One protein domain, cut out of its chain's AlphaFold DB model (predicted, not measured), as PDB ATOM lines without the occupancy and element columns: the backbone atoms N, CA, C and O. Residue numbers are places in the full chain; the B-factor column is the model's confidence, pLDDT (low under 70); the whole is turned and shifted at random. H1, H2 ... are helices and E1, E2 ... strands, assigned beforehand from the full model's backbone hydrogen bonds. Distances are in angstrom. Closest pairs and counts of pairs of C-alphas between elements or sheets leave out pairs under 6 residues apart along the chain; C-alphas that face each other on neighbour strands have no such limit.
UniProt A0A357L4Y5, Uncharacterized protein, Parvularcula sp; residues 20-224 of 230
ATOM      1  N   ALA A  20     206.893 133.379 184.654       60.03
ATOM      2  CA  ALA A  20     206.440 132.597 185.796       60.03
ATOM      3  C   ALA A  20     207.369 132.918 186.971       60.03
ATOM      4  O   ALA A  20     208.579 132.677 186.898       60.03
ATOM      5  N   GLY A  21     206.820 133.597 187.979       68.88
ATOM      6  CA  GLY A  21     207.581 134.002 189.148       68.88
ATOM      7  C   GLY A  21     208.110 132.760 189.848       68.88
ATOM      8  O   GLY A  21     207.464 131.717 189.845       68.88
ATOM      9  N   ALA A  22     209.298 132.848 190.444       85.94
ATOM     10  CA  ALA A  22     209.723 131.794 191.355       85.94
ATOM     11  C   ALA A  22     208.714 131.695 192.521       85.94
ATOM     12  O   ALA A  22     208.203 132.741 192.942       85.94
ATOM     13  N   PRO A  23     208.453 130.489 193.064       90.88
ATOM     14  CA  PRO A  23     207.621 130.337 194.249       90.88
ATOM     15  C   PRO A  23     208.085 131.256 195.379       90.88
ATOM     16  O   PRO A  23     209.284 131.395 195.642       90.88
ATOM     17  N   LEU A  24     207.128 131.889 196.046       92.94
ATOM     18  CA  LEU A  24     207.371 132.824 197.132       92.94
ATOM     19  C   LEU A  24     207.132 132.151 198.475       92.94
ATOM     20  O   LEU A  24     206.118 131.491 198.680       92.94
ATOM     21  N   ALA A  25     208.053 132.364 199.408       92.69
ATOM     22  CA  ALA A  25     207.863 131.978 200.797       92.69
ATOM     23  C   ALA A  25     206.946 132.987 201.495       92.69
ATOM     24  O   ALA A  25     207.323 134.147 201.669       92.69
ATOM     25  N   LEU A  26     205.766 132.531 201.908       92.31
ATOM     26  CA  LEU A  26     204.854 133.279 202.756       92.31
ATOM     27  C   LEU A  26     205.002 132.818 204.200       92.31
ATOM     28  O   LEU A  26     204.645 131.692 204.546       92.31
ATOM     29  N   TRP A  27     205.523 133.700 205.044       90.94
ATOM     30  CA  TRP A  27     205.755 133.419 206.454       90.94
ATOM     31  C   TRP A  27     204.593 133.892 207.320       90.94
ATOM     32  O   TRP A  27     203.967 134.910 207.033       90.94
ATOM     33  N   LEU A  28     204.322 133.151 208.393       87.00
ATOM     34  CA  LEU A  28     203.337 133.547 209.394       87.00
ATOM     35  C   LEU A  28     203.807 134.770 210.196       87.00
ATOM     36  O   LEU A  28     205.013 134.982 210.374       87.00
ATOM     37  N   GLU A  29     202.842 135.550 210.682       83.19
ATOM     38  CA  GLU A  29     203.093 136.734 211.506       83.19
ATOM     39  C   GLU A  29     203.816 136.333 212.809       83.19
ATOM     40  O   GLU A  29     203.368 135.427 213.528       83.19
ATOM     41  N   PRO A  30     204.948 136.974 213.149       69.81
ATOM     42  CA  PRO A  30     205.633 136.698 214.403       69.81
ATOM     43  C   PRO A  30     204.754 137.098 215.601       69.81
ATOM     44  O   PRO A  30     203.970 138.040 215.534       69.81
ATOM     45  N   ASN A  31     204.949 136.429 216.743       67.19
ATOM     46  CA  ASN A  31     204.241 136.652 218.019       67.19
ATOM     47  C   ASN A  31     202.861 135.987 218.162       67.19
ATOM     48  O   ASN A  31     202.118 136.311 219.088       67.19
ATOM     49  N   GLY A  32     202.529 135.019 217.305       59.34
ATOM     50  CA  GLY A  32     201.340 134.182 217.486       59.34
ATOM     51  C   GLY A  32     200.017 134.865 217.134       59.34
ATOM     52  O   GLY A  32     198.956 134.339 217.476       59.34
ATOM     53  N   SER A  33     200.071 136.008 216.450       63.28
ATOM     54  CA  SER A  33     198.923 136.555 215.731       63.28
ATOM     55  C   SER A  33     198.514 135.574 214.625       63.28
ATOM     56  O   SER A  33     199.368 134.978 213.971       63.28
ATOM     57  N   PHE A  34     197.211 135.383 214.414       78.44
ATOM     58  CA  PHE A  34     196.738 134.677 213.220       78.44
ATOM     59  C   PHE A  34     197.143 135.478 211.977       78.44
ATOM     60  O   PHE A  34     197.015 136.697 211.989       78.44
ATOM     61  N   GLY A  35     197.557 134.799 210.908       85.81
ATOM     62  CA  GLY A  35     197.853 135.401 209.610       85.81
ATOM     63  C   GLY A  35     199.302 135.286 209.147       85.81
ATOM     64  O   GLY A  35     200.154 134.674 209.793       85.81
ATOM     65  N   PHE A  36     199.541 135.867 207.976       89.00
ATOM     66  CA  PHE A  36     200.835 135.957 207.309       89.00
ATOM     67  C   PHE A  36     201.420 137.351 207.461       89.00
ATOM     68  O   PHE A  36     200.676 138.333 207.478       89.00
ATOM     69  N   ASP A  37     202.749 137.431 207.531       89.56
ATOM     70  CA  ASP A  37     203.412 138.706 207.743       89.56
ATOM     71  C   ASP A  37     203.276 139.665 206.561       89.56
ATOM     72  O   ASP A  37     203.144 139.271 205.394       89.56
ATOM     73  N   ASP A  38     203.276 140.960 206.873       90.12
ATOM     74  CA  ASP A  38     203.044 142.021 205.893       90.12
ATOM     75  C   ASP A  38     204.079 142.004 204.766       90.12
ATOM     76  O   ASP A  38     203.749 142.264 203.606       90.12
ATOM     77  N   ALA A  39     205.339 141.690 205.077       91.12
ATOM     78  CA  ALA A  39     206.406 141.642 204.084       91.12
ATOM     79  C   ALA A  39     206.153 140.526 203.058       91.12
ATOM     80  O   ALA A  39     206.207 140.771 201.851       91.12
ATOM     81  N   SER A  40     205.814 139.332 203.541       91.62
ATOM     82  CA  SER A  40     205.454 138.165 202.737       91.62
ATOM     83  C   SER A  40     204.211 138.425 201.892       91.62
ATOM     84  O   SER A  40     204.202 138.181 200.686       91.62
ATOM     85  N   THR A  41     203.174 138.989 202.510       91.81
ATOM     86  CA  THR A  41     201.898 139.288 201.853       91.81
ATOM     87  C   THR A  41     202.062 140.338 200.756       91.81
ATOM     88  O   THR A  41     201.532 140.192 199.655       91.81
ATOM     89  N   ASN A  42     202.818 141.404 201.018       92.81
ATOM     90  CA  ASN A  42     203.066 142.444 200.022       92.81
ATOM     91  C   ASN A  42     203.943 141.933 198.872       92.81
ATOM     92  O   ASN A  42     203.704 142.313 197.728       92.81
ATOM     93  N   ALA A  43     204.907 141.046 199.145       92.94
ATOM     94  CA  ALA A  43     205.693 140.386 198.102       92.94
ATOM     95  C   ALA A  43     204.820 139.487 197.209       92.94
ATOM     96  O   ALA A  43     204.921 139.565 195.987       92.94
ATOM     97  N   ALA A  44     203.919 138.700 197.806       93.12
ATOM     98  CA  ALA A  44     202.933 137.882 197.100       93.12
ATOM     99  C   ALA A  44     202.049 138.716 196.160       93.12
ATOM    100  O   ALA A  44     201.949 138.425 194.967       93.12
ATOM    101  N   LEU A  45     201.461 139.797 196.675       92.25
ATOM    102  CA  LEU A  45     200.630 140.707 195.881       92.25
ATOM    103  C   LEU A  45     201.431 141.390 194.765       92.25
ATOM    104  O   LEU A  45     200.946 141.512 193.643       92.25
ATOM    105  N   ALA A  46     202.668 141.809 195.044       92.31
ATOM    106  CA  ALA A  46     203.548 142.409 194.042       92.31
ATOM    107  C   ALA A  46     203.934 141.425 192.924       92.31
ATOM    108  O   ALA A  46     204.184 141.854 191.799       92.31
ATOM    109  N   ALA A  47     203.958 140.124 193.218       90.69
ATOM    110  CA  ALA A  47     204.184 139.065 192.238       90.69
ATOM    111  C   ALA A  47     202.919 138.627 191.485       90.69
ATOM    112  O   ALA A  47     203.013 137.788 190.594       90.69
ATOM    113  N   GLY A  48     201.760 139.215 191.797       90.06
ATOM    114  CA  GLY A  48     200.516 138.994 191.064       90.06
ATOM    115  C   GLY A  48     199.543 138.009 191.705       90.06
ATOM    116  O   GLY A  48     198.526 137.718 191.080       90.06
ATOM    117  N   ILE A  49     199.796 137.540 192.936       92.62
ATOM    118  CA  ILE A  49     198.798 136.755 193.677       92.62
ATOM    119  C   ILE A  49     197.514 137.577 193.821       92.62
ATOM    120  O   ILE A  49     197.555 138.772 194.135       92.62
ATOM    121  N   GLY A  50     196.372 136.930 193.577       89.56
ATOM    122  CA  GLY A  50     195.061 137.557 193.659       89.56
ATOM    123  C   GLY A  50     194.771 138.130 195.046       89.56
ATOM    124  O   GLY A  50     195.338 137.713 196.055       89.56
ATOM    125  N   SER A  51     193.856 139.095 195.114       90.44
ATOM    126  CA  SER A  51     193.289 139.555 196.382       90.44
ATOM    127  C   SER A  51     191.793 139.325 196.342       90.44
ATOM    128  O   SER A  51     191.109 139.833 195.452       90.44
ATOM    129  N   LEU A  52     191.281 138.607 197.331       87.38
ATOM    130  CA  LEU A  52     189.848 138.492 197.529       87.38
ATOM    131  C   LEU A  52     189.312 139.758 198.200       87.38
ATOM    132  O   LEU A  52     190.026 140.405 198.979       87.38
ATOM    133  N   PRO A  53     188.067 140.148 197.878       79.88
ATOM    134  CA  PRO A  53     187.419 141.252 198.549       79.88
ATOM    135  C   PRO A  53     187.246 140.930 200.026       79.88
ATOM    136  O   PRO A  53     187.304 139.786 200.472       79.88
ATOM    137  N   ASN A  54     187.007 141.994 200.772       68.62
ATOM    138  CA  ASN A  54     186.899 141.927 202.203       68.62
ATOM    139  C   ASN A  54     185.694 141.064 202.640       68.62
ATOM    140  O   ASN A  54     184.548 141.501 202.515       68.62
ATOM    141  N   SER A  55     185.952 139.835 203.089       65.44
ATOM    142  CA  SER A  55     184.946 138.784 203.249       65.44
ATOM    143  C   SER A  55     184.748 138.367 204.709       65.44
ATOM    144  O   SER A  55     185.655 138.426 205.542       65.44
ATOM    145  N   SER A  56     183.519 137.966 205.039       66.00
ATOM    146  CA  SER A  56     183.203 137.300 206.302       66.00
ATOM    147  C   SER A  56     183.528 135.812 206.190       66.00
ATOM    148  O   SER A  56     182.994 135.143 205.309       66.00
ATOM    149  N   PHE A  57     184.357 135.289 207.093       72.50
ATOM    150  CA  PHE A  57     184.603 133.848 207.198       72.50
ATOM    151  C   PHE A  57     183.427 133.142 207.855       72.50
ATOM    152  O   PHE A  57     182.839 133.673 208.802       72.50
ATOM    153  N   PHE A  58     183.171 131.905 207.445       62.97
ATOM    154  CA  PHE A  58     182.536 130.946 208.336       62.97
ATOM    155  C   PHE A  58     183.606 129.987 208.857       62.97
ATOM    156  O   PHE A  58     184.512 129.552 208.142       62.97
ATOM    157  N   SER A  59     183.566 129.741 210.162       56.75
ATOM    158  CA  SER A  59     184.530 128.864 210.814       56.75
ATOM    159  C   SER A  59     184.187 127.408 210.559       56.75
ATOM    160  O   SER A  59     183.008 127.059 210.579       56.75
ATOM    161  N   ASN A  60     185.204 126.548 210.488       48.72
ATOM    162  CA  ASN A  60     185.019 125.166 210.916       48.72
ATOM    163  C   ASN A  60     184.732 125.211 212.427       48.72
ATOM    164  O   ASN A  60     185.614 125.639 213.184       48.72
ATOM    165  N   PRO A  61     183.516 124.902 212.912       39.44
ATOM    166  CA  PRO A  61     183.296 124.902 214.341       39.44
ATOM    167  C   PRO A  61     184.107 123.740 214.914       39.44
ATOM    168  O   PRO A  61     183.746 122.582 214.745       39.44
ATOM    169  N   SER A  62     185.160 124.044 215.674       41.56
ATOM    170  CA  SER A  62     185.945 123.068 216.448       41.56
ATOM    171  C   SER A  62     185.105 122.253 217.455       41.56
ATOM    172  O   SER A  62     185.641 121.443 218.205       41.56
ATOM    173  N   SER A  63     183.789 122.482 217.510       34.81
ATOM    174  CA  SER A  63     182.825 121.849 218.408       34.81
ATOM    175  C   SER A  63     181.402 121.726 217.820       34.81
ATOM    176  O   SER A  63     180.446 121.609 218.583       34.81
ATOM    177  N   GLY A  64     181.225 121.799 216.495       37.34
ATOM    178  CA  GLY A  64     179.933 121.618 215.803       37.34
ATOM    179  C   GLY A  64     180.033 120.537 214.721       37.34
ATOM    180  O   GLY A  64     181.135 120.034 214.511       37.34
ATOM    181  N   PRO A  65     178.932 120.133 214.051       39.44
ATOM    182  CA  PRO A  65     179.043 119.221 212.916       39.44
ATOM    183  C   PRO A  65     180.001 119.859 211.906       39.44
ATOM    184  O   PRO A  65     179.729 120.940 211.394       39.44
ATOM    185  N   ALA A  66     181.171 119.244 211.716       60.22
ATOM    186  CA  ALA A  66     182.160 119.732 210.773       60.22
ATOM    187  C   ALA A  66     181.511 119.675 209.392       60.22
ATOM    188  O   ALA A  66     181.226 118.599 208.876       60.22
ATOM    189  N   HIS A  67     181.200 120.839 208.840       68.44
ATOM    190  CA  HIS A  67     180.577 120.962 207.528       68.44
ATOM    191  C   HIS A  67     181.564 120.545 206.417       68.44
ATOM    192  O   HIS A  67     181.183 120.028 205.365       68.44
ATOM    193  N   ILE A  68     182.862 120.700 206.708       68.62
ATOM    194  CA  ILE A  68     183.987 120.322 205.857       68.62
ATOM    195  C   ILE A  68     185.061 119.635 206.716       68.62
ATOM    196  O   ILE A  68     185.382 120.096 207.816       68.62
ATOM    197  N   SER A  69     185.635 118.544 206.206       74.00
ATOM    198  CA  SER A  69     186.799 117.868 206.796       74.00
ATOM    199  C   SER A  69     188.069 118.229 206.031       74.00
ATOM    200  O   SER A  69     188.039 118.266 204.803       74.00
ATOM    201  N   VAL A  70     189.179 118.462 206.740       72.25
ATOM    202  CA  VAL A  70     190.509 118.664 206.140       72.25
ATOM    203  C   VAL A  70     191.489 117.692 206.773       72.25
ATOM    204  O   VAL A  70     191.680 117.698 207.989       72.25
ATOM    205  N   THR A  71     192.127 116.865 205.949       73.62
ATOM    206  CA  THR A  71     193.171 115.943 206.412       73.62
ATOM    207  C   THR A  71     194.541 116.521 206.092       73.62
ATOM    208  O   THR A  71     194.898 116.630 204.923       73.62
ATOM    209  N   THR A  72     195.323 116.870 207.117       66.62
ATOM    210  CA  THR A  72     196.709 117.339 206.960       66.62
ATOM    211  C   THR A  72     197.689 116.188 207.214       66.62
ATOM    212  O   THR A  72     197.675 115.626 208.317       66.62
ATOM    213  N   PRO A  73     198.563 115.820 206.265       60.38
ATOM    214  CA  PRO A  73     199.557 114.781 206.500       60.38
ATOM    215  C   PRO A  73     200.570 115.212 207.568       60.38
ATOM    216  O   PRO A  73     201.162 116.285 207.484       60.38
ATOM    217  N   SER A  74     200.800 114.351 208.556       63.47
ATOM    218  CA  SER A  74     201.923 114.449 209.489       63.47
ATOM    219  C   SER A  74     202.516 113.053 209.607       63.47
ATOM    220  O   SER A  74     201.800 112.144 210.041       63.47
ATOM    221  N   PRO A  75     203.782 112.834 209.223       66.44
ATOM    222  CA  PRO A  75     204.867 113.796 208.953       66.44
ATOM    223  C   PRO A  75     205.000 114.217 207.476       66.44
ATOM    224  O   PRO A  75     204.485 113.544 206.586       66.44
ATOM    225  N   ILE A  76     205.738 115.303 207.213       66.81
ATOM    226  CA  ILE A  76     205.955 115.847 205.859       66.81
ATOM    227  C   ILE A  76     207.354 115.450 205.353       66.81
ATOM    228  O   ILE A  76     208.355 115.850 205.960       66.81
ATOM    229  N   PRO A  77     207.458 114.668 204.260       64.31
ATOM    230  CA  PRO A  77     208.741 114.266 203.689       64.31
ATOM    231  C   PRO A  77     209.598 115.464 203.249       64.31
ATOM    232  O   PRO A  77     209.084 116.476 202.780       64.31
ATOM    233  N   GLY A  78     210.924 115.331 203.354       61.94
ATOM    234  CA  GLY A  78     211.889 116.318 202.838       61.94
ATOM    235  C   GLY A  78     212.388 117.350 203.855       61.94
ATOM    236  O   GLY A  78     213.434 117.963 203.640       61.94
ATOM    237  N   VAL A  79     211.732 117.482 205.011       68.38
ATOM    238  CA  VAL A  79     212.157 118.425 206.055       68.38
ATOM    239  C   VAL A  79     213.083 117.732 207.049       68.38
ATOM    240  O   VAL A  79     212.641 117.060 207.975       68.38
ATOM    241  N   SER A  80     214.389 117.871 206.817       60.66
ATOM    242  CA  SER A  80     215.433 117.134 207.549       60.66
ATOM    243  C   SER A  80     216.518 118.012 208.179       60.66
ATOM    244  O   SER A  80     217.437 117.497 208.817       60.66
ATOM    245  N   ARG A  81     216.471 119.339 207.989       62.28
ATOM    246  CA  ARG A  81     217.563 120.220 208.424       62.28
ATOM    247  C   ARG A  81     217.403 120.643 209.879       62.28
ATOM    248  O   ARG A  81     216.409 121.246 210.266       62.28
ATOM    249  N   THR A  82     218.454 120.423 210.662       61.16
ATOM    250  CA  THR A  82     218.518 120.770 212.086       61.16
ATOM    251  C   THR A  82     218.840 122.240 212.384       61.16
ATOM    252  O   THR A  82     218.879 122.584 213.556       61.16
ATOM    253  N   ASN A  83     219.029 123.113 211.381       67.88
ATOM    254  CA  ASN A  83     219.360 124.545 211.557       67.88
ATOM    255  C   ASN A  83     218.791 125.437 210.428       67.88
ATOM    256  O   ASN A  83     219.501 126.278 209.879       67.88
ATOM    257  N   ALA A  84     217.546 125.211 210.005       79.25
ATOM    258  CA  ALA A  84     216.943 126.022 208.947       79.25
ATOM    259  C   ALA A  84     216.724 127.480 209.402       79.25
ATOM    260  O   ALA A  84     216.406 127.729 210.563       79.25
ATOM    261  N   THR A  85     216.873 128.440 208.485       83.62
ATOM    262  CA  THR A  85     216.644 129.880 208.733       83.62
ATOM    263  C   THR A  85     215.762 130.473 207.635       83.62
ATOM    264  O   THR A  85     215.619 129.863 206.581       83.62
ATOM    265  N   ARG A  86     215.179 131.672 207.814       85.19
ATOM    266  CA  ARG A  86     214.348 132.290 206.750       85.19
ATOM    267  C   ARG A  86     215.135 132.528 205.450       85.19
ATOM    268  O   ARG A  86     214.540 132.554 204.380       85.19
ATOM    269  N   THR A  87     216.457 132.694 205.539       85.31
ATOM    270  CA  THR A  87     217.364 132.902 204.395       85.31
ATOM    271  C   THR A  87     217.896 131.608 203.772       85.31
ATOM    272  O   THR A  87     218.377 131.642 202.646       85.31
ATOM    273  N   ASP A  88     217.825 130.486 204.491       85.31
ATOM    274  CA  ASP A  88     218.149 129.137 204.000       85.31
ATOM    275  C   ASP A  88     217.165 128.139 204.632       85.31
ATOM    276  O   ASP A  88     217.496 127.460 205.616       85.31
ATOM    277  N   PRO A  89     215.904 128.131 204.164       87.44
ATOM    278  CA  PRO A  89     214.884 127.273 204.734       87.44
ATOM    279  C   PRO A  89     214.961 125.856 204.160       87.44
ATOM    280  O   PRO A  89     215.488 125.613 203.076       87.44
ATOM    281  N   SER A  90     214.376 124.903 204.876       85.81
ATOM    282  CA  SER A  90     214.010 123.597 204.319       85.81
ATOM    283  C   SER A  90     212.596 123.634 203.746       85.81
ATOM    284  O   SER A  90     211.766 124.406 204.217       85.81
ATOM    285  N   SER A  91     212.301 122.773 202.778       85.50
ATOM    286  CA  SER A  91     210.971 122.652 202.183       85.50
ATOM    287  C   SER A  91     210.493 121.206 202.177       85.50
ATOM    288  O   SER A  91     211.292 120.270 202.192       85.50
ATOM    289  N   GLY A  92     209.178 121.040 202.154       83.06
ATOM    290  CA  GLY A  92     208.511 119.750 202.033       83.06
ATOM    291  C   GLY A  92     207.151 119.936 201.380       83.06
ATOM    292  O   GLY A  92     206.661 121.059 201.283       83.06
ATOM    293  N   GLU A  93     206.542 118.847 200.935       86.69
ATOM    294  CA  GLU A  93     205.252 118.878 200.245       86.69
ATOM    295  C   GLU A  93     204.284 117.892 200.890       86.69
ATOM    296  O   GLU A  93     204.675 116.826 201.372       86.69
ATOM    297  N   SER A  94     203.007 118.254 200.903       85.12
ATOM    298  CA  SER A  94     201.919 117.381 201.331       85.12
ATOM    299  C   SER A  94     200.665 117.665 200.519       85.12
ATOM    300  O   SER A  94     200.503 118.771 200.012       85.12
ATOM    301  N   THR A  95     199.731 116.727 200.517       88.88
ATOM    302  CA  THR A  95     198.397 116.939 199.954       88.88
ATOM    303  C   THR A  95     197.379 117.013 201.080       88.88
ATOM    304  O   THR A  95     197.317 116.102 201.907       88.88
ATOM    305  N   TRP A  96     196.602 118.091 201.135       89.06
ATOM    306  CA  TRP A  96     195.440 118.185 202.012       89.06
ATOM    307  C   TRP A  96     194.204 117.708 201.271       89.06
ATOM    308  O   TRP A  96     193.926 118.201 200.187       89.06
ATOM    309  N   THR A  97     193.431 116.810 201.868       89.75
ATOM    310  CA  THR A  97     192.143 116.402 201.292       89.75
ATOM    311  C   THR A  97     191.020 117.154 201.986       89.75
ATOM    312  O   THR A  97     190.924 117.112 203.217       89.75
ATOM    313  N   VAL A  98     190.187 117.831 201.200       89.44
ATOM    314  CA  VAL A  98     189.046 118.636 201.643       89.44
ATOM    315  C   VAL A  98     187.765 117.954 201.204       89.44
ATOM    316  O   VAL A  98     187.568 117.748 200.014       89.44
ATOM    317  N   THR A  99     186.902 117.608 202.155       89.75
ATOM    318  CA  THR A  99     185.669 116.846 201.898       89.75
ATOM    319  C   THR A  99     184.450 117.641 202.342       89.75
ATOM    320  O   THR A  99     184.385 118.048 203.506       89.75
ATOM    321  N   ALA A 100     183.469 117.806 201.455       90.00
ATOM    322  CA  ALA A 100     182.161 118.368 201.790       90.00
ATOM    323  C   ALA A 100     181.300 117.297 202.474       90.00
ATOM    324  O   ALA A 100     181.090 116.221 201.919       90.00
ATOM    325  N   LEU A 101     180.809 117.554 203.689       88.25
ATOM    326  CA  LEU A 101     180.145 116.512 204.487       88.25
ATOM    327  C   LEU A 101     178.617 116.601 204.467       88.25
ATOM    328  O   LEU A 101     177.933 115.576 204.451       88.25
ATOM    329  N   ASP A 102     178.057 117.805 204.470       86.50
ATOM    330  CA  ASP A 102     176.645 118.013 204.803       86.50
ATOM    331  C   ASP A 102     175.821 118.741 203.735       86.50
ATOM    332  O   ASP A 102     174.592 118.721 203.814       86.50
ATOM    333  N   ARG A 103     176.475 119.353 202.745       87.81
ATOM    334  CA  ARG A 103     175.840 120.049 201.620       87.81
ATOM    335  C   ARG A 103     176.801 120.219 200.445       87.81
ATOM    336  O   ARG A 103     177.996 119.970 200.589       87.81
ATOM    337  N   ASP A 104     176.252 120.682 199.328       90.62
ATOM    338  CA  ASP A 104     177.013 121.171 198.181       90.62
ATOM    339  C   ASP A 104     177.580 122.568 198.480       90.62
ATOM    340  O   ASP A 104     176.946 123.373 199.174       90.62
ATOM    341  N   TYR A 105     178.768 122.842 197.951       88.38
ATOM    342  CA  TYR A 105     179.454 124.127 198.027       88.38
ATOM    343  C   TYR A 105     179.731 124.637 196.619       88.38
ATOM    344  O   TYR A 105     180.284 123.900 195.805       88.38
ATOM    345  N   ASP A 106     179.417 125.905 196.380       89.94
ATOM    346  CA  ASP A 106     179.759 126.608 195.147       89.94
ATOM    347  C   ASP A 106     180.904 127.586 195.438       89.94
ATOM    348  O   ASP A 106     180.883 128.287 196.460       89.94
ATOM    349  N   ASP A 107     181.900 127.648 194.554       89.19
ATOM    350  CA  ASP A 107     183.053 128.549 194.675       89.19
ATOM    351  C   ASP A 107     183.741 128.503 196.063       89.19
ATOM    352  O   ASP A 107     183.974 129.538 196.708       89.19
ATOM    353  N   LEU A 108     184.054 127.301 196.559       90.50
ATOM    354  CA  LEU A 108     184.647 127.106 197.881       90.50
ATOM    355  C   LEU A 108     186.111 127.567 197.918       90.50
ATOM    356  O   LEU A 108     186.921 127.224 197.055       90.50
ATOM    357  N   TRP A 109     186.482 128.269 198.988       91.56
ATOM    358  CA  TRP A 109     187.868 128.590 199.319       91.56
ATOM    359  C   TRP A 109     188.231 128.086 200.709       91.56
ATOM    360  O   TRP A 109     187.467 128.244 201.665       91.56
ATOM    361  N   ILE A 110     189.451 127.576 200.848       91.00
ATOM    362  CA  ILE A 110     190.064 127.266 202.142       91.00
ATOM    363  C   ILE A 110     190.933 128.441 202.542       91.00
ATOM    364  O   ILE A 110     191.800 128.844 201.779       91.00
ATOM    365  N   VAL A 111     190.745 128.959 203.749       90.25
ATOM    366  CA  VAL A 111     191.516 130.066 204.316       90.25
ATOM    367  C   VAL A 111     192.427 129.541 205.406       90.25
ATOM    368  O   VAL A 111     191.966 129.056 206.438       90.25
ATOM    369  N   ILE A 112     193.727 129.696 205.211       89.12
ATOM    370  CA  ILE A 112     194.757 129.275 206.151       89.12
ATOM    371  C   ILE A 112     195.018 130.436 207.111       89.12
ATOM    372  O   ILE A 112     195.525 131.487 206.720       89.12
ATOM    373  N   GLN A 113     194.657 130.256 208.383       83.81
ATOM    374  CA  GLN A 113     194.800 131.298 209.405       83.81
ATOM    375  C   GLN A 113     196.172 131.296 210.089       83.81
ATOM    376  O   GLN A 113     196.480 132.222 210.834       83.81
ATOM    377  N   GLY A 114     196.974 130.254 209.875       81.06
ATOM    378  CA  GLY A 114     198.234 130.009 210.577       81.06
ATOM    379  C   GLY A 114     198.147 128.796 211.495       81.06
ATOM    380  O   GLY A 114     197.294 127.932 211.299       81.06
ATOM    381  N   HIS A 115     199.039 128.709 212.482       79.69
ATOM    382  CA  HIS A 115     199.092 127.564 213.393       79.69
ATOM    383  C   HIS A 115     197.844 127.466 214.281       79.69
ATOM    384  O   HIS A 115     197.328 128.476 214.767       79.69
ATOM    385  N   ASP A 116     197.378 126.243 214.534       79.25
ATOM    386  CA  ASP A 116     196.292 125.999 215.477       79.25
ATOM    387  C   ASP A 116     196.763 126.314 216.912       79.25
ATOM    388  O   ASP A 116     197.699 125.685 217.421       79.25
ATOM    389  N   PRO A 117     196.139 127.283 217.615       76.50
ATOM    390  CA  PRO A 117     196.494 127.586 218.999       76.50
ATOM    391  C   PRO A 117     196.279 126.401 219.950       76.50
ATOM    392  O   PRO A 117     196.898 126.387 221.018       76.50
ATOM    393  N   ASN A 118     195.439 125.433 219.577       78.50
ATOM    394  CA  ASN A 118     195.114 124.237 220.346       78.50
ATOM    395  C   ASN A 118     195.873 122.992 219.871       78.50
ATOM    396  O   ASN A 118     195.565 121.898 220.342       78.50
ATOM    397  N   ASP A 119     196.856 123.142 218.975       77.19
ATOM    398  CA  ASP A 119     197.669 122.021 218.509       77.19
ATOM    399  C   ASP A 119     198.287 121.277 219.714       77.19
ATOM    400  O   ASP A 119     199.074 121.870 220.470       77.19
ATOM    401  N   PRO A 120     197.960 119.985 219.918       76.25
ATOM    402  CA  PRO A 120     198.467 119.207 221.046       76.25
ATOM    403  C   PRO A 120     199.990 119.030 221.007       76.25
ATOM    404  O   PRO A 120     200.605 118.723 222.030       76.25
ATOM    405  N   LEU A 121     200.612 119.237 219.845       76.81
ATOM    406  CA  LEU A 121     202.046 119.123 219.621       76.81
ATOM    407  C   LEU A 121     202.766 120.474 219.649       76.81
ATOM    408  O   LEU A 121     203.958 120.540 219.364       76.81
ATOM    409  N   ALA A 122     202.099 121.551 220.065       76.38
ATOM    410  CA  ALA A 122     202.674 122.894 220.109       76.38
ATOM    411  C   ALA A 122     203.963 123.045 220.930       76.38
ATOM    412  O   ALA A 122     204.734 123.968 220.700       76.38
ATOM    413  N   SER A 123     204.225 122.150 221.883       75.62
ATOM    414  CA  SER A 123     205.478 122.120 222.649       75.62
ATOM    415  C   SER A 123     206.672 121.570 221.847       75.62
ATOM    416  O   SER A 123     207.818 121.596 222.320       75.62
ATOM    417  N   HIS A 124     206.433 121.048 220.641       73.44
ATOM    418  CA  HIS A 124     207.438 120.430 219.780       73.44
ATOM    419  C   HIS A 124     208.046 121.374 218.742       73.44
ATOM    420  O   HIS A 124     209.046 121.011 218.128       73.44
ATOM    421  N   TYR A 125     207.513 122.582 218.601       74.19
ATOM    422  CA  TYR A 125     208.024 123.611 217.703       74.19
ATOM    423  C   TYR A 125     207.940 124.975 218.385       74.19
ATOM    424  O   TYR A 125     207.154 125.181 219.311       74.19
ATOM    425  N   ASN A 126     208.772 125.919 217.959       74.62
ATOM    426  CA  ASN A 126     208.617 127.292 218.406       74.62
ATOM    427  C   ASN A 126     207.576 127.960 217.507       74.62
ATOM    428  O   ASN A 126     207.794 128.110 216.308       74.62
ATOM    429  N   ARG A 127     206.439 128.361 218.086       68.06
ATOM    430  CA  ARG A 127     205.366 129.074 217.366       68.06
ATOM    431  C   ARG A 127     205.834 130.400 216.764       68.06
ATOM    432  O   ARG A 127     205.234 130.857 215.801       68.06
ATOM    433  N   ASN A 128     206.875 130.995 217.348       65.62
ATOM    434  CA  ASN A 128     207.479 132.239 216.879       65.62
ATOM    435  C   ASN A 128     208.582 132.004 215.838       65.62
ATOM    436  O   ASN A 128     209.002 132.964 215.195       65.62
ATOM    437  N   ASP A 129     209.049 130.760 215.673       63.50
ATOM    438  CA  ASP A 129     209.969 130.400 214.599       63.50
ATOM    439  C   ASP A 129     209.192 129.804 213.422       63.50
ATOM    440  O   ASP A 129     208.116 129.219 213.546       63.50
ATOM    441  N   ASN A 130     209.708 130.051 212.226       70.44
ATOM    442  CA  ASN A 130     208.850 130.301 211.079       70.44
ATOM    443  C   ASN A 130     208.598 129.028 210.283       70.44
ATOM    444  O   ASN A 130     209.515 128.475 209.676       70.44
ATOM    445  N   ILE A 131     207.350 128.579 210.272       79.50
ATOM    446  CA  ILE A 131     206.837 127.651 209.270       79.50
ATOM    447  C   ILE A 131     205.848 128.462 208.448       79.50
ATOM    448  O   ILE A 131     205.007 129.172 208.989       79.50
ATOM    449  N   GLY A 132     206.045 128.437 207.143       88.56
ATOM    450  CA  GLY A 132     205.245 129.145 206.168       88.56
ATOM    451  C   GLY A 132     204.895 128.225 205.013       88.56
ATOM    452  O   GLY A 132     205.123 127.011 205.062       88.56
ATOM    453  N   LEU A 133     204.392 128.828 203.947       91.31
ATOM    454  CA  LEU A 133     204.001 128.136 202.727       91.31
ATOM    455  C   LEU A 133     204.785 128.684 201.537       91.31
ATOM    456  O   LEU A 133     205.038 129.884 201.459       91.31
ATOM    457  N   LEU A 134     205.190 127.808 200.622       92.88
ATOM    458  CA  LEU A 134     205.646 128.207 199.296       92.88
ATOM    459  C   LEU A 134     204.423 128.325 198.401       92.88
ATOM    460  O   LEU A 134     203.660 127.371 198.266       92.88
ATOM    461  N   VAL A 135     204.261 129.488 197.790       93.56
ATOM    462  CA  VAL A 135     203.128 129.782 196.921       93.56
ATOM    463  C   VAL A 135     203.650 130.161 195.551       93.56
ATOM    464  O   VAL A 135     204.505 131.040 195.438       93.56
ATOM    465  N   ASP A 136     203.151 129.495 194.515       93.06
ATOM    466  CA  ASP A 136     203.431 129.864 193.133       93.06
ATOM    467  C   ASP A 136     202.518 131.034 192.729       93.06
ATOM    468  O   ASP A 136     201.300 130.855 192.674       93.06
ATOM    469  N   PRO A 137     203.056 132.231 192.429       90.94
ATOM    470  CA  PRO A 137     202.239 133.356 191.987       90.94
ATOM    471  C   PRO A 137     201.539 133.124 190.644       90.94
ATOM    472  O   PRO A 137     200.623 133.869 190.301       90.94
ATOM    473  N   ALA A 138     201.982 132.134 189.864       89.69
ATOM    474  CA  ALA A 138     201.346 131.750 188.611       89.69
ATOM    475  C   ALA A 138     200.128 130.832 188.807       89.69
ATOM    476  O   ALA A 138     199.343 130.686 187.869       89.69
ATOM    477  N   ASP A 139     199.957 130.226 189.986       91.25
ATOM    478  CA  ASP A 139     198.791 129.402 190.296       91.25
ATOM    479  C   ASP A 139     197.598 130.308 190.669       91.25
ATOM    480  O   ASP A 139     197.620 130.983 191.705       91.25
ATOM    481  N   PRO A 140     196.542 130.349 189.830       90.31
ATOM    482  CA  PRO A 140     195.418 131.263 190.011       90.31
ATOM    483  C   PRO A 140     194.526 130.899 191.200       90.31
ATOM    484  O   PRO A 140     193.652 131.689 191.558       90.31
ATOM    485  N   ASN A 141     194.715 129.722 191.801       93.81
ATOM    486  CA  ASN A 141     193.918 129.286 192.940       93.81
ATOM    487  C   ASN A 141     194.364 129.959 194.240       93.81
ATOM    488  O   ASN A 141     193.608 129.965 195.208       93.81
ATOM    489  N   TRP A 142     195.555 130.562 194.278       94.62
ATOM    490  CA  TRP A 142     196.010 131.302 195.446       94.62
ATOM    491  C   TRP A 142     195.505 132.735 195.448       94.62
ATOM    492  O   TRP A 142     195.576 133.471 194.461       94.62
ATOM    493  N   SER A 143     195.032 133.175 196.607       94.56
ATOM    494  CA  SER A 143     194.678 134.570 196.834       94.56
ATOM    495  C   SER A 143     194.923 134.993 198.274       94.56
ATOM    496  O   SER A 143     194.852 134.200 199.208       94.56
ATOM    497  N   ILE A 144     195.181 136.282 198.460       93.69
ATOM    498  CA  ILE A 144     195.249 136.915 199.772       93.69
ATOM    499  C   ILE A 144     193.858 137.387 200.180       93.69
ATOM    500  O   ILE A 144     193.150 138.035 199.406       93.69
ATOM    501  N   VAL A 145     193.490 137.123 201.428       91.12
ATOM    502  CA  VAL A 145     192.273 137.639 202.055       91.12
ATOM    503  C   VAL A 145     192.655 138.611 203.158       91.12
ATOM    504  O   VAL A 145     193.487 138.293 204.005       91.12
ATOM    505  N   ARG A 146     192.012 139.779 203.181       87.75
ATOM    506  CA  ARG A 146     192.098 140.728 204.296       87.75
ATOM    507  C   ARG A 146     190.706 140.934 204.901       87.75
ATOM    508  O   ARG A 146     189.836 141.421 204.178       87.75
ATOM    509  N   PRO A 147     190.479 140.559 206.173       79.38
ATOM    510  CA  PRO A 147     189.188 140.702 206.844       79.38
ATOM    511  C   PRO A 147     188.780 142.163 207.069       79.38
ATOM    512  O   PRO A 147     189.591 143.087 207.027       79.38
ATOM    513  N   SER A 148     187.494 142.388 207.354       75.44
ATOM    514  CA  SER A 148     186.916 143.744 207.455       75.44
ATOM    515  C   SER A 148     187.000 144.267 208.856       75.44
ATOM    516  O   SER A 148     187.219 145.454 209.075       75.44
ATOM    517  N   VAL A 149     186.860 143.338 209.789       74.56
ATOM    518  CA  VAL A 149     187.003 143.566 211.214       74.56
ATOM    519  C   VAL A 149     188.449 143.914 211.557       74.56
ATOM    520  O   VAL A 149     188.671 144.743 212.433       74.56
ATOM    521  N   ASP A 150     189.415 143.324 210.846       77.12
ATOM    522  CA  ASP A 150     190.834 143.601 211.037       77.12
ATOM    523  C   ASP A 150     191.604 143.538 209.704       77.12
ATOM    524  O   ASP A 150     192.058 142.467 209.298       77.12
ATOM    525  N   PRO A 151     191.756 144.674 209.000       75.50
ATOM    526  CA  PRO A 151     192.472 144.724 207.729       75.50
ATOM    527  C   PRO A 151     193.995 144.648 207.888       75.50
ATOM    528  O   PRO A 151     194.696 144.617 206.876       75.50
ATOM    529  N   THR A 152     194.509 144.666 209.124       80.88
ATOM    530  CA  THR A 152     195.947 144.525 209.399       80.88
ATOM    531  C   THR A 152     196.403 143.076 209.332       80.88
ATOM    532  O   THR A 152     197.592 142.812 209.224       80.88
ATOM    533  N   VAL A 153     195.455 142.137 209.331       85.00
ATOM    534  CA  VAL A 153     195.739 140.714 209.204       85.00
ATOM    535  C   VAL A 153     195.493 140.258 207.772       85.00
ATOM    536  O   VAL A 153     194.450 140.535 207.174       85.00
ATOM    537  N   ALA A 154     196.449 139.515 207.224       89.94
ATOM    538  CA  ALA A 154     196.323 138.862 205.934       89.94
ATOM    539  C   ALA A 154     196.301 137.342 206.096       89.94
ATOM    540  O   ALA A 154     197.098 136.763 206.832       89.94
ATOM    541  N   TYR A 155     195.398 136.689 205.374       91.12
ATOM    542  CA  TYR A 155     195.334 135.238 205.266       91.12
ATOM    543  C   TYR A 155     195.616 134.802 203.837       91.12
ATOM    544  O   TYR A 155     195.338 135.535 202.887       91.12
ATOM    545  N   LEU A 156     196.123 133.584 203.696       93.25
ATOM    546  CA  LEU A 156     196.245 132.923 202.407       93.25
ATOM    547  C   LEU A 156     195.015 132.044 202.188       93.25
ATOM    548  O   LEU A 156     194.615 131.311 203.094       93.25
ATOM    549  N   ALA A 157     194.427 132.116 201.003       93.25
ATOM    550  CA  ALA A 157     193.310 131.284 200.603       93.25
ATOM    551  C   ALA A 157     193.621 130.503 199.326       93.25
ATOM    552  O   ALA A 157     194.268 131.035 198.424       93.25
ATOM    553  N   TYR A 158     193.135 129.266 199.266       94.00
ATOM    554  CA  TYR A 158     193.205 128.395 198.097       94.00
ATOM    555  C   TYR A 158     191.800 128.129 197.555       94.00
ATOM    556  O   TYR A 158     190.913 127.744 198.323       94.00
ATOM    557  N   PHE A 159     191.603 128.322 196.253       94.00
ATOM    558  CA  PHE A 159     190.351 128.031 195.566       94.00
ATOM    559  C   PHE A 159     190.194 126.531 195.332       94.00
ATOM    560  O   PHE A 159     190.995 125.909 194.640       94.00
ATOM    561  N   VAL A 160     189.146 125.958 195.914       92.88
ATOM    562  CA  VAL A 160     188.749 124.559 195.720       92.88
ATOM    563  C   VAL A 160     187.800 124.432 194.529       92.88
ATOM    564  O   VAL A 160     187.863 123.443 193.802       92.88
ATOM    565  N   GLY A 161     186.960 125.446 194.306       91.56
ATOM    566  CA  GLY A 161     185.886 125.405 193.317       91.56
ATOM    567  C   GLY A 161     184.614 124.779 193.873       91.56
ATOM    568  O   GLY A 161     184.384 124.791 195.084       91.56
ATOM    569  N   ASP A 162     183.783 124.255 192.981       93.50
ATOM    570  CA  ASP A 162     182.531 123.607 193.358       93.50
ATOM    571  C   ASP A 162     182.812 122.221 193.950       93.50
ATOM    572  O   ASP A 162     183.582 121.429 193.395       93.50
ATOM    573  N   LEU A 163     182.180 121.916 195.082       92.50
ATOM    574  CA  LEU A 163     182.361 120.659 195.798       92.50
ATOM    575  C   LEU A 163     181.004 120.117 196.249       92.50
ATOM    576  O   LEU A 163     180.389 120.643 197.179       92.50
ATOM    577  N   ALA A 164     180.535 119.055 195.593       94.69
ATOM    578  CA  ALA A 164     179.271 118.416 195.942       94.69
ATOM    579  C   ALA A 164     179.364 117.664 197.279       94.69
ATOM    580  O   ALA A 164     180.437 117.228 197.706       94.69
ATOM    581  N   GLN A 165     178.225 117.468 197.940       93.94
ATOM    582  CA  GLN A 165     178.149 116.722 199.186       93.94
ATOM    583  C   GLN A 165     178.704 115.299 199.017       93.94
ATOM    584  O   GLN A 165     178.217 114.511 198.208       93.94
ATOM    585  N   GLY A 166     179.672 114.940 199.859       91.56
ATOM    586  CA  GLY A 166     180.349 113.645 199.848       91.56
ATOM    587  C   GLY A 166     181.592 113.597 198.958       91.56
ATOM    588  O   GLY A 166     182.391 112.670 199.113       91.56
ATOM    589  N   ASP A 167     181.798 114.589 198.090       94.25
ATOM    590  CA  ASP A 167     182.987 114.678 197.249       94.25
ATOM    591  C   ASP A 167     184.185 115.230 198.021       94.25
ATOM    592  O   ASP A 167     184.076 115.810 199.107       94.25
ATOM    593  N   SER A 168     185.373 114.997 197.462       93.50
ATOM    594  CA  SER A 168     186.637 115.459 198.024       93.50
ATOM    595  C   SER A 168     187.538 116.077 196.963       93.50
ATOM    596  O   SER A 168     187.544 115.645 195.813       93.50
ATOM    597  N   PHE A 169     188.333 117.055 197.384       93.81
ATOM    598  CA  PHE A 169     189.320 117.743 196.566       93.81
ATOM    599  C   PHE A 169     190.685 117.729 197.256       93.81
ATOM    600  O   PHE A 169     190.786 117.974 198.459       93.81
ATOM    601  N   ASP A 170     191.735 117.473 196.482       93.62
ATOM    602  CA  ASP A 170     193.110 117.429 196.964       93.62
ATOM    603  C   ASP A 170     193.827 118.755 196.685       93.62
ATOM    604  O   ASP A 170     194.016 119.159 195.538       93.62
ATOM    605  N   VAL A 171     194.266 119.422 197.748       90.75
ATOM    606  CA  VAL A 171     195.007 120.683 197.710       90.75
ATOM    607  C   VAL A 171     196.497 120.402 197.912       90.75
ATOM    608  O   VAL A 171     196.887 119.921 198.982       90.75
ATOM    609  N   PRO A 172     197.360 120.704 196.929       91.44
ATOM    610  CA  PRO A 172     198.799 120.600 197.108       91.44
ATOM    611  C   PRO A 172     199.297 121.728 198.017       91.44
ATOM    612  O   PRO A 172     199.035 122.905 197.779       91.44
ATOM    613  N   ILE A 173     200.043 121.371 199.060       89.88
ATOM    614  CA  ILE A 173     200.638 122.316 200.004       89.88
ATOM    615  C   ILE A 173     202.148 122.116 200.022       89.88
ATOM    616  O   ILE A 173     202.650 121.069 200.438       89.88
ATOM    617  N   SER A 174     202.868 123.158 199.624       90.62
ATOM    618  CA  SER A 174     204.320 123.235 199.739       90.62
ATOM    619  C   SER A 174     204.675 124.062 200.971       90.62
ATOM    620  O   SER A 174     204.280 125.217 201.100       90.62
ATOM    621  N   TYR A 175     205.426 123.481 201.897       87.31
ATOM    622  CA  TYR A 175     205.848 124.130 203.134       87.31
ATOM    623  C   TYR A 175     207.241 124.710 202.985       87.31
ATOM    624  O   TYR A 175     208.108 124.141 202.318       87.31
ATOM    625  N   VAL A 176     207.481 125.793 203.713       88.38
ATOM    626  CA  VAL A 176     208.813 126.340 203.941       88.38
ATOM    627  C   VAL A 176     209.047 126.442 205.442       88.38
ATOM    628  O   VAL A 176     208.230 126.968 206.191       88.38
ATOM    629  N   VAL A 177     210.150 125.874 205.910       86.25
ATOM    630  CA  VAL A 177     210.455 125.693 207.328       86.25
ATOM    631  C   VAL A 177     211.803 126.333 207.608       86.25
ATOM    632  O   VAL A 177     212.819 125.931 207.048       86.25
ATOM    633  N   ALA A 178     211.805 127.320 208.493       86.62
ATOM    634  CA  ALA A 178     212.967 128.080 208.935       86.62
ATOM    635  C   ALA A 178     213.218 127.884 210.437       86.62
ATOM    636  O   ALA A 178     213.574 128.826 211.145       86.62
ATOM    637  N   GLN A 179     212.982 126.665 210.924       80.06
ATOM    638  CA  GLN A 179     213.261 126.273 212.299       80.06
ATOM    639  C   GLN A 179     213.686 124.809 212.384       80.06
ATOM    640  O   GLN A 179     213.414 124.009 211.488       80.06
ATOM    641  N   THR A 180     214.315 124.449 213.497       76.62
ATOM    642  CA  THR A 180     214.598 123.055 213.838       76.62
ATOM    643  C   THR A 180     213.315 122.376 214.310       76.62
ATOM    644  O   THR A 180     212.795 122.706 215.375       76.62
ATOM    645  N   LEU A 181     212.812 121.406 213.547       74.62
ATOM    646  CA  LEU A 181     211.683 120.583 213.982       74.62
ATOM    647  C   LEU A 181     212.154 119.464 214.911       74.62
ATOM    648  O   LEU A 181     213.224 118.882 214.721       74.62
ATOM    649  N   LYS A 182     211.337 119.126 215.914       74.56
ATOM    650  CA  LYS A 182     211.582 117.933 216.728       74.56
ATOM    651  C   LYS A 182     211.145 116.686 215.970       74.56
ATOM    652  O   LYS A 182     210.056 116.641 215.399       74.56
ATOM    653  N   HIS A 183     211.981 115.656 216.023       71.12
ATOM    654  CA  HIS A 183     211.638 114.347 215.485       71.12
ATOM    655  C   HIS A 183     210.562 113.685 216.357       71.12
ATOM    656  O   HIS A 183     210.540 113.852 217.582       71.12
ATOM    657  N   VAL A 184     209.680 112.910 215.730       68.62
ATOM    658  CA  VAL A 184     208.792 111.978 216.423       68.62
ATOM    659  C   VAL A 184     209.684 110.948 217.114       68.62
ATOM    660  O   VAL A 184     210.611 110.421 216.504       68.62
ATOM    661  N   SER A 185     209.430 110.678 218.397       63.62
ATOM    662  CA  SER A 185     210.382 110.051 219.332       63.62
ATOM    663  C   SER A 185     210.960 108.688 218.918       63.62
ATOM    664  O   SER A 185     211.886 108.223 219.573       63.62
ATOM    665  N   ASN A 186     210.458 108.063 217.850       67.19
ATOM    666  CA  ASN A 186     210.869 106.741 217.379       67.19
ATOM    667  C   ASN A 186     211.231 106.675 215.880       67.19
ATOM    668  O   ASN A 186     211.578 105.594 215.413       67.19
ATOM    669  N   ASP A 187     211.167 107.780 215.128       66.19
ATOM    670  CA  ASP A 187     211.598 107.801 213.724       66.19
ATOM    671  C   ASP A 187     212.340 109.109 213.403       66.19
ATOM    672  O   ASP A 187     211.723 110.177 213.341       66.19
ATOM    673  N   PRO A 188     213.668 109.058 213.192       64.62
ATOM    674  CA  PRO A 188     214.460 110.244 212.897       64.62
ATOM    675  C   PRO A 188     214.166 110.857 211.521       64.62
ATOM    676  O   PRO A 188     214.693 111.925 211.226       64.62
ATOM    677  N   ASN A 189     213.356 110.206 210.683       64.44
ATOM    678  CA  ASN A 189     212.933 110.729 209.386       64.44
ATOM    679  C   ASN A 189     211.568 111.428 209.445       64.44
ATOM    680  O   ASN A 189     211.120 111.968 208.434       64.44
ATOM    681  N   LEU A 190     210.897 111.410 210.601       67.19
ATOM    682  CA  LEU A 190     209.568 111.982 210.776       67.19
ATOM    683  C   LEU A 190     209.647 113.160 211.742       67.19
ATOM    684  O   LEU A 190     209.819 112.992 212.947       67.19
ATOM    685  N   CYS A 191     209.510 114.367 211.207       70.06
ATOM    686  CA  CYS A 191     209.423 115.588 211.998       70.06
ATOM    687  C   CYS A 191     207.970 115.888 212.375       70.06
ATOM    688  O   CYS A 191     207.055 115.677 211.578       70.06
ATOM    689  N   VAL A 192     207.768 116.415 213.582       73.38
ATOM    690  CA  VAL A 192     206.474 116.958 214.002       73.38
ATOM    691  C   VAL A 192     206.228 118.268 213.262       73.38
ATOM    692  O   VAL A 192     207.031 119.197 213.366       73.38
ATOM    693  N   PHE A 193     205.113 118.337 212.541       75.50
ATOM    694  CA  PHE A 193     204.648 119.547 211.870       75.50
ATOM    695  C   PHE A 193     203.478 120.181 212.621       75.50
ATOM    696  O   PHE A 193     202.663 119.448 213.187       75.50
ATOM    697  N   PRO A 194     203.383 121.521 212.630       74.19
ATOM    698  CA  PRO A 194     202.264 122.215 213.234       74.19
ATOM    699  C   PRO A 194     200.976 121.922 212.467       74.19
ATOM    700  O   PRO A 194     200.957 121.891 211.234       74.19
ATOM    701  N   GLN A 195     199.885 121.774 213.206       80.19
ATOM    702  CA  GLN A 195     198.556 121.814 212.617       80.19
ATOM    703  C   GLN A 195     198.214 123.249 212.218       80.19
ATOM    704  O   GLN A 195     198.528 124.201 212.938       80.19
ATOM    705  N   TYR A 196     197.560 123.407 211.070       80.00
ATOM    706  CA  TYR A 196     197.040 124.697 210.636       80.00
ATOM    707  C   TYR A 196     195.583 124.844 211.044       80.00
ATOM    708  O   TYR A 196     194.771 123.940 210.854       80.00
ATOM    709  N   ARG A 197     195.235 126.029 211.538       82.44
ATOM    710  CA  ARG A 197     193.845 126.438 211.663       82.44
ATOM    711  C   ARG A 197     193.345 126.899 210.303       82.44
ATOM    712  O   ARG A 197     193.916 127.810 209.700       82.44
ATOM    713  N   VAL A 198     192.251 126.296 209.856       86.19
ATOM    714  CA  VAL A 198     191.599 126.625 208.587       86.19
ATOM    715  C   VAL A 198     190.182 127.145 208.814       86.19
ATOM    716  O   VAL A 198     189.475 126.694 209.714       86.19
ATOM    717  N   ASN A 199     189.779 128.094 207.979       86.06
ATOM    718  CA  ASN A 199     188.408 128.564 207.810       86.06
ATOM    719  C   ASN A 199     188.001 128.418 206.345       86.06
ATOM    720  O   ASN A 199     188.824 128.056 205.509       86.06
ATOM    721  N   PHE A 200     186.748 128.733 206.033       86.69
ATOM    722  CA  PHE A 200     186.234 128.629 204.677       86.69
ATOM    723  C   PHE A 200     185.504 129.899 204.249       86.69
ATOM    724  O   PHE A 200     185.050 130.705 205.073       86.69
ATOM    725  N   LEU A 201     185.435 130.076 202.934       85.44
ATOM    726  CA  LEU A 201     184.679 131.124 202.267       85.44
ATOM    727  C   LEU A 201     183.902 130.494 201.118       85.44
ATOM    728  O   LEU A 201     184.451 129.685 200.378       85.44
ATOM    729  N   GLU A 202     182.672 130.946 200.933       84.81
ATOM    730  CA  GLU A 202     181.913 130.758 199.702       84.81
ATOM    731  C   GLU A 202     181.767 132.151 199.109       84.81
ATOM    732  O   GLU A 202     181.138 133.036 199.701       84.81
ATOM    733  N   LEU A 203     182.452 132.388 197.998       78.00
ATOM    734  CA  LEU A 203     182.424 133.678 197.337       78.00
ATOM    735  C   LEU A 203     182.395 133.451 195.839       78.00
ATOM    736  O   LEU A 203     183.418 133.113 195.248       78.00
ATOM    737  N   SER A 204     181.257 133.774 195.232       68.94
ATOM    738  CA  SER A 204     181.160 133.871 193.784       68.94
ATOM    739  C   SER A 204     181.956 135.070 193.293       68.94
ATOM    740  O   SER A 204     181.462 136.200 193.201       68.94
ATOM    741  N   VAL A 205     183.233 134.833 193.015       63.81
ATOM    742  CA  VAL A 205     184.074 135.773 192.286       63.81
ATOM    743  C   VAL A 205     183.677 135.640 190.819       63.81
ATOM    744  O   VAL A 205     183.778 134.546 190.270       63.81
ATOM    745  N   PRO A 206     183.219 136.714 190.152       57.59
ATOM    746  CA  PRO A 206     182.907 136.638 188.734       57.59
ATOM    747  C   PRO A 206     184.128 136.114 187.985       57.59
ATOM    748  O   PRO A 206     185.203 136.713 188.094       57.59
ATOM    749  N   GLU A 207     183.964 135.023 187.235       55.81
ATOM    750  CA  GLU A 207     185.071 134.438 186.486       55.81
ATOM    751  C   GLU A 207     185.798 135.527 185.667       55.81
ATOM    752  O   GLU A 207     185.147 136.421 185.100       55.81
ATOM    753  N   PRO A 208     187.134 135.464 185.523       56.69
ATOM    754  CA  PRO A 208     187.896 136.443 184.744       56.69
ATOM    755  C   PRO A 208     187.352 136.648 183.318       56.69
ATOM    756  O   PRO A 208     187.436 137.744 182.749       56.69
ATOM    757  N   VAL A 209     186.738 135.607 182.745       57.41
ATOM    758  CA  VAL A 209     186.064 135.637 181.439       57.41
ATOM    759  C   VAL A 209     184.831 136.544 181.463       57.41
ATOM    760  O   VAL A 209     184.644 137.351 180.549       57.41
ATOM    761  N   VAL A 210     184.024 136.483 182.523       61.34
ATOM    762  CA  VAL A 210     182.844 137.339 182.714       61.34
ATOM    763  C   VAL A 210     183.265 138.804 182.839       61.34
ATOM    764  O   VAL A 210     182.680 139.672 182.188       61.34
ATOM    765  N   LEU A 211     184.336 139.094 183.585       62.69
ATOM    766  CA  LEU A 211     184.887 140.451 183.693       62.69
ATOM    767  C   LEU A 211     185.417 140.971 182.350       62.69
ATOM    768  O   LEU A 211     185.159 142.121 181.979       62.69
ATOM    769  N   SER A 212     186.094 140.116 181.583       63.88
ATOM    770  CA  SER A 212     186.597 140.451 180.246       63.88
ATOM    771  C   SER A 212     185.458 140.750 179.265       63.88
ATOM    772  O   SER A 212     185.520 141.724 178.509       63.88
ATOM    773  N   LEU A 213     184.375 139.968 179.313       66.81
ATOM    774  CA  LEU A 213     183.171 140.189 178.511       66.81
ATOM    775  C   LEU A 213     182.457 141.491 178.888       66.81
ATOM    776  O   LEU A 213     182.026 142.231 177.999       66.81
ATOM    777  N   LEU A 214     182.372 141.817 180.178       68.75
ATOM    778  CA  LEU A 214     181.794 143.077 180.650       68.75
ATOM    779  C   LEU A 214     182.623 144.287 180.202       68.75
ATOM    780  O   LEU A 214     182.063 145.273 179.713       68.75
ATOM    781  N   ALA A 215     183.952 144.205 180.292       68.56
ATOM    782  CA  ALA A 215     184.855 145.247 179.810       68.56
ATOM    783  C   ALA A 215     184.736 145.449 178.287       68.56
ATOM    784  O   ALA A 215     184.678 146.589 177.801       68.56
ATOM    785  N   PHE A 216     184.624 144.355 177.528       74.06
ATOM    786  CA  PHE A 216     184.394 144.402 176.085       74.06
ATOM    787  C   PHE A 216     183.019 144.998 175.740       74.06
ATOM    788  O   PHE A 216     182.901 145.879 174.885       74.06
ATOM    789  N   GLY A 217     181.964 144.601 176.454       70.00
ATOM    790  CA  GLY A 217     180.623 145.168 176.294       70.00
ATOM    791  C   GLY A 217     180.584 146.674 176.578       70.00
ATOM    792  O   GLY A 217     180.011 147.447 175.802       70.00
ATOM    793  N   GLY A 218     181.260 147.116 177.642       71.06
ATOM    794  CA  GLY A 218     181.388 148.529 178.003       71.06
ATOM    795  C   GLY A 218     182.105 149.361 176.935       71.06
ATOM    796  O   GLY A 218     181.635 150.442 176.565       71.06
ATOM    797  N   THR A 219     183.200 148.844 176.373       73.62
ATOM    798  CA  THR A 219     183.942 149.521 175.296       73.62
ATOM    799  C   THR A 219     183.130 149.617 174.001       73.62
ATOM    800  O   THR A 219     183.091 150.686 173.384       73.62
ATOM    801  N   VAL A 220     182.390 148.570 173.619       73.44
ATOM    802  CA  VAL A 220     181.492 148.603 172.447       73.44
ATOM    803  C   VAL A 220     180.375 149.643 172.619       73.44
ATOM    804  O   VAL A 220     180.090 150.409 171.690       73.44
ATOM    805  N   LEU A 221     179.767 149.734 173.805       70.38
ATOM    806  CA  LEU A 221     178.730 150.728 174.108       70.38
ATOM    807  C   LEU A 221     179.268 152.167 174.081       70.38
ATOM    808  O   LEU A 221     178.605 153.062 173.542       70.38
ATOM    809  N   ALA A 222     180.475 152.395 174.601       71.88
ATOM    810  CA  ALA A 222     181.135 153.700 174.558       71.88
ATOM    811  C   ALA A 222     181.417 154.155 173.113       71.88
ATOM    812  O   ALA A 222     181.141 155.304 172.757       71.88
ATOM    813  N   ILE A 223     181.879 153.243 172.247       74.38
ATOM    814  CA  ILE A 223     182.106 153.519 170.819       74.38
ATOM    815  C   ILE A 223     180.786 153.842 170.105       74.38
ATOM    816  O   ILE A 223     180.723 154.800 169.329       74.38
ATOM    817  N   ARG A 224     179.706 153.099 170.391       70.00
ATOM    818  CA  ARG A 224     178.376 153.360 169.811       70.00
ATOM    819  C   ARG A 224     177.842 154.743 170.182       70.00
ATOM    820  O   ARG A 224     177.384 155.464 169.301       70.00
TER     821      ARG A 224
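AT A GLANCE: This is residues 20 to 224 of the 230 residues of an uncharacterized protein of Parvularcula sp (UniProt A0A357L4Y5). What shape does the printed part make? Two strongly twisted sheets of five strands lie partly face to face as a sandwich; the short helix H1 packs on one end, over E1 and E7, and residues 206 to 224, of which 208 to 224 belong to H2, stick out as a free arm. Which parts are there? 205 residues are printed, with two named helices and eleven named strands in the order E1 H1 E2 E3 E4 E5 E6 E7 E8 E9 E10 E11 H2; the class is mixed, with 101 residues, under half, in named elements. The sheets run E1 E6 E9 E4 E3, antiparallel, and E2 E7 E8 E5 E11, mixed. How large is it? It is compact, with a radius of gyration of the C-alphas of 18.5 A, and spans 72 by 40 by 30 A, the arm making the length.

IN THESE COORDINATES: Where do the first elements lie? E1, residues 24 to 27, begins at C-alpha 24 (207.371, 132.824, 197.132). H1 is residues 38 to 46, E2 50 to 52 and E3 68 to 71. Which strands are long? E4, residues 90 to 100, is 32.4 A long, E5, 105 to 115, is 25.2 A and bends by 63 degrees at residue 108, and E9, 168 to 178, is 31.2 A. Between E5 and E9 come E6, 130 to 135, E7, 142 to 145, and E8, 155 to 163, 21.7 A long. What ends the printed part? E10, residues 187 to 191, and E11, 196 to 202, precede H2, 208 to 224, which is 24.5 A long and ends at C-alpha 224 (178.376, 153.360, 169.811).

HOW THE PARTS SIT: How do the sheets stand? The parts that face each other are 8.6 A centre to centre, with best planes 24 degrees apart; between E8 and E9 the closest C-alphas are those of Val 160 and Phe 169, 6.9 A. What joins neighbour strands? In E9 and E4, N 171 and O 96 are 2.7 A apart; in E8 and E5, N 112 and O 156 are 2.8 A apart; in the parallel pair E2 and E7, N 144 and O 50 are 2.8 A apart. E10 pairs with no named strand. Where are the helices? H1 is on both sheets, at a height of 7.4 A over the first, and the C-alphas of Leu 26 and Ser 40, 4.9 A apart, are its closest to E1; H2 is on neither. In H1 and H2 every O i to N i+4 pair is within hydrogen-bond range.

THE WHOLE: How far does it reach? The C-alphas of Asn 186 and Arg 224, the two farthest apart, are 74.1 A apart. Is it continuous? The printed part has no cut, and the links E2 to E3, E3 to E4 and E5 to E6 are long. Where is confidence low? The mean pLDDT of the printed part is 79.0, and 54 residues are under 70, among them 58 to 68, 72 to 83 and 204 to 215.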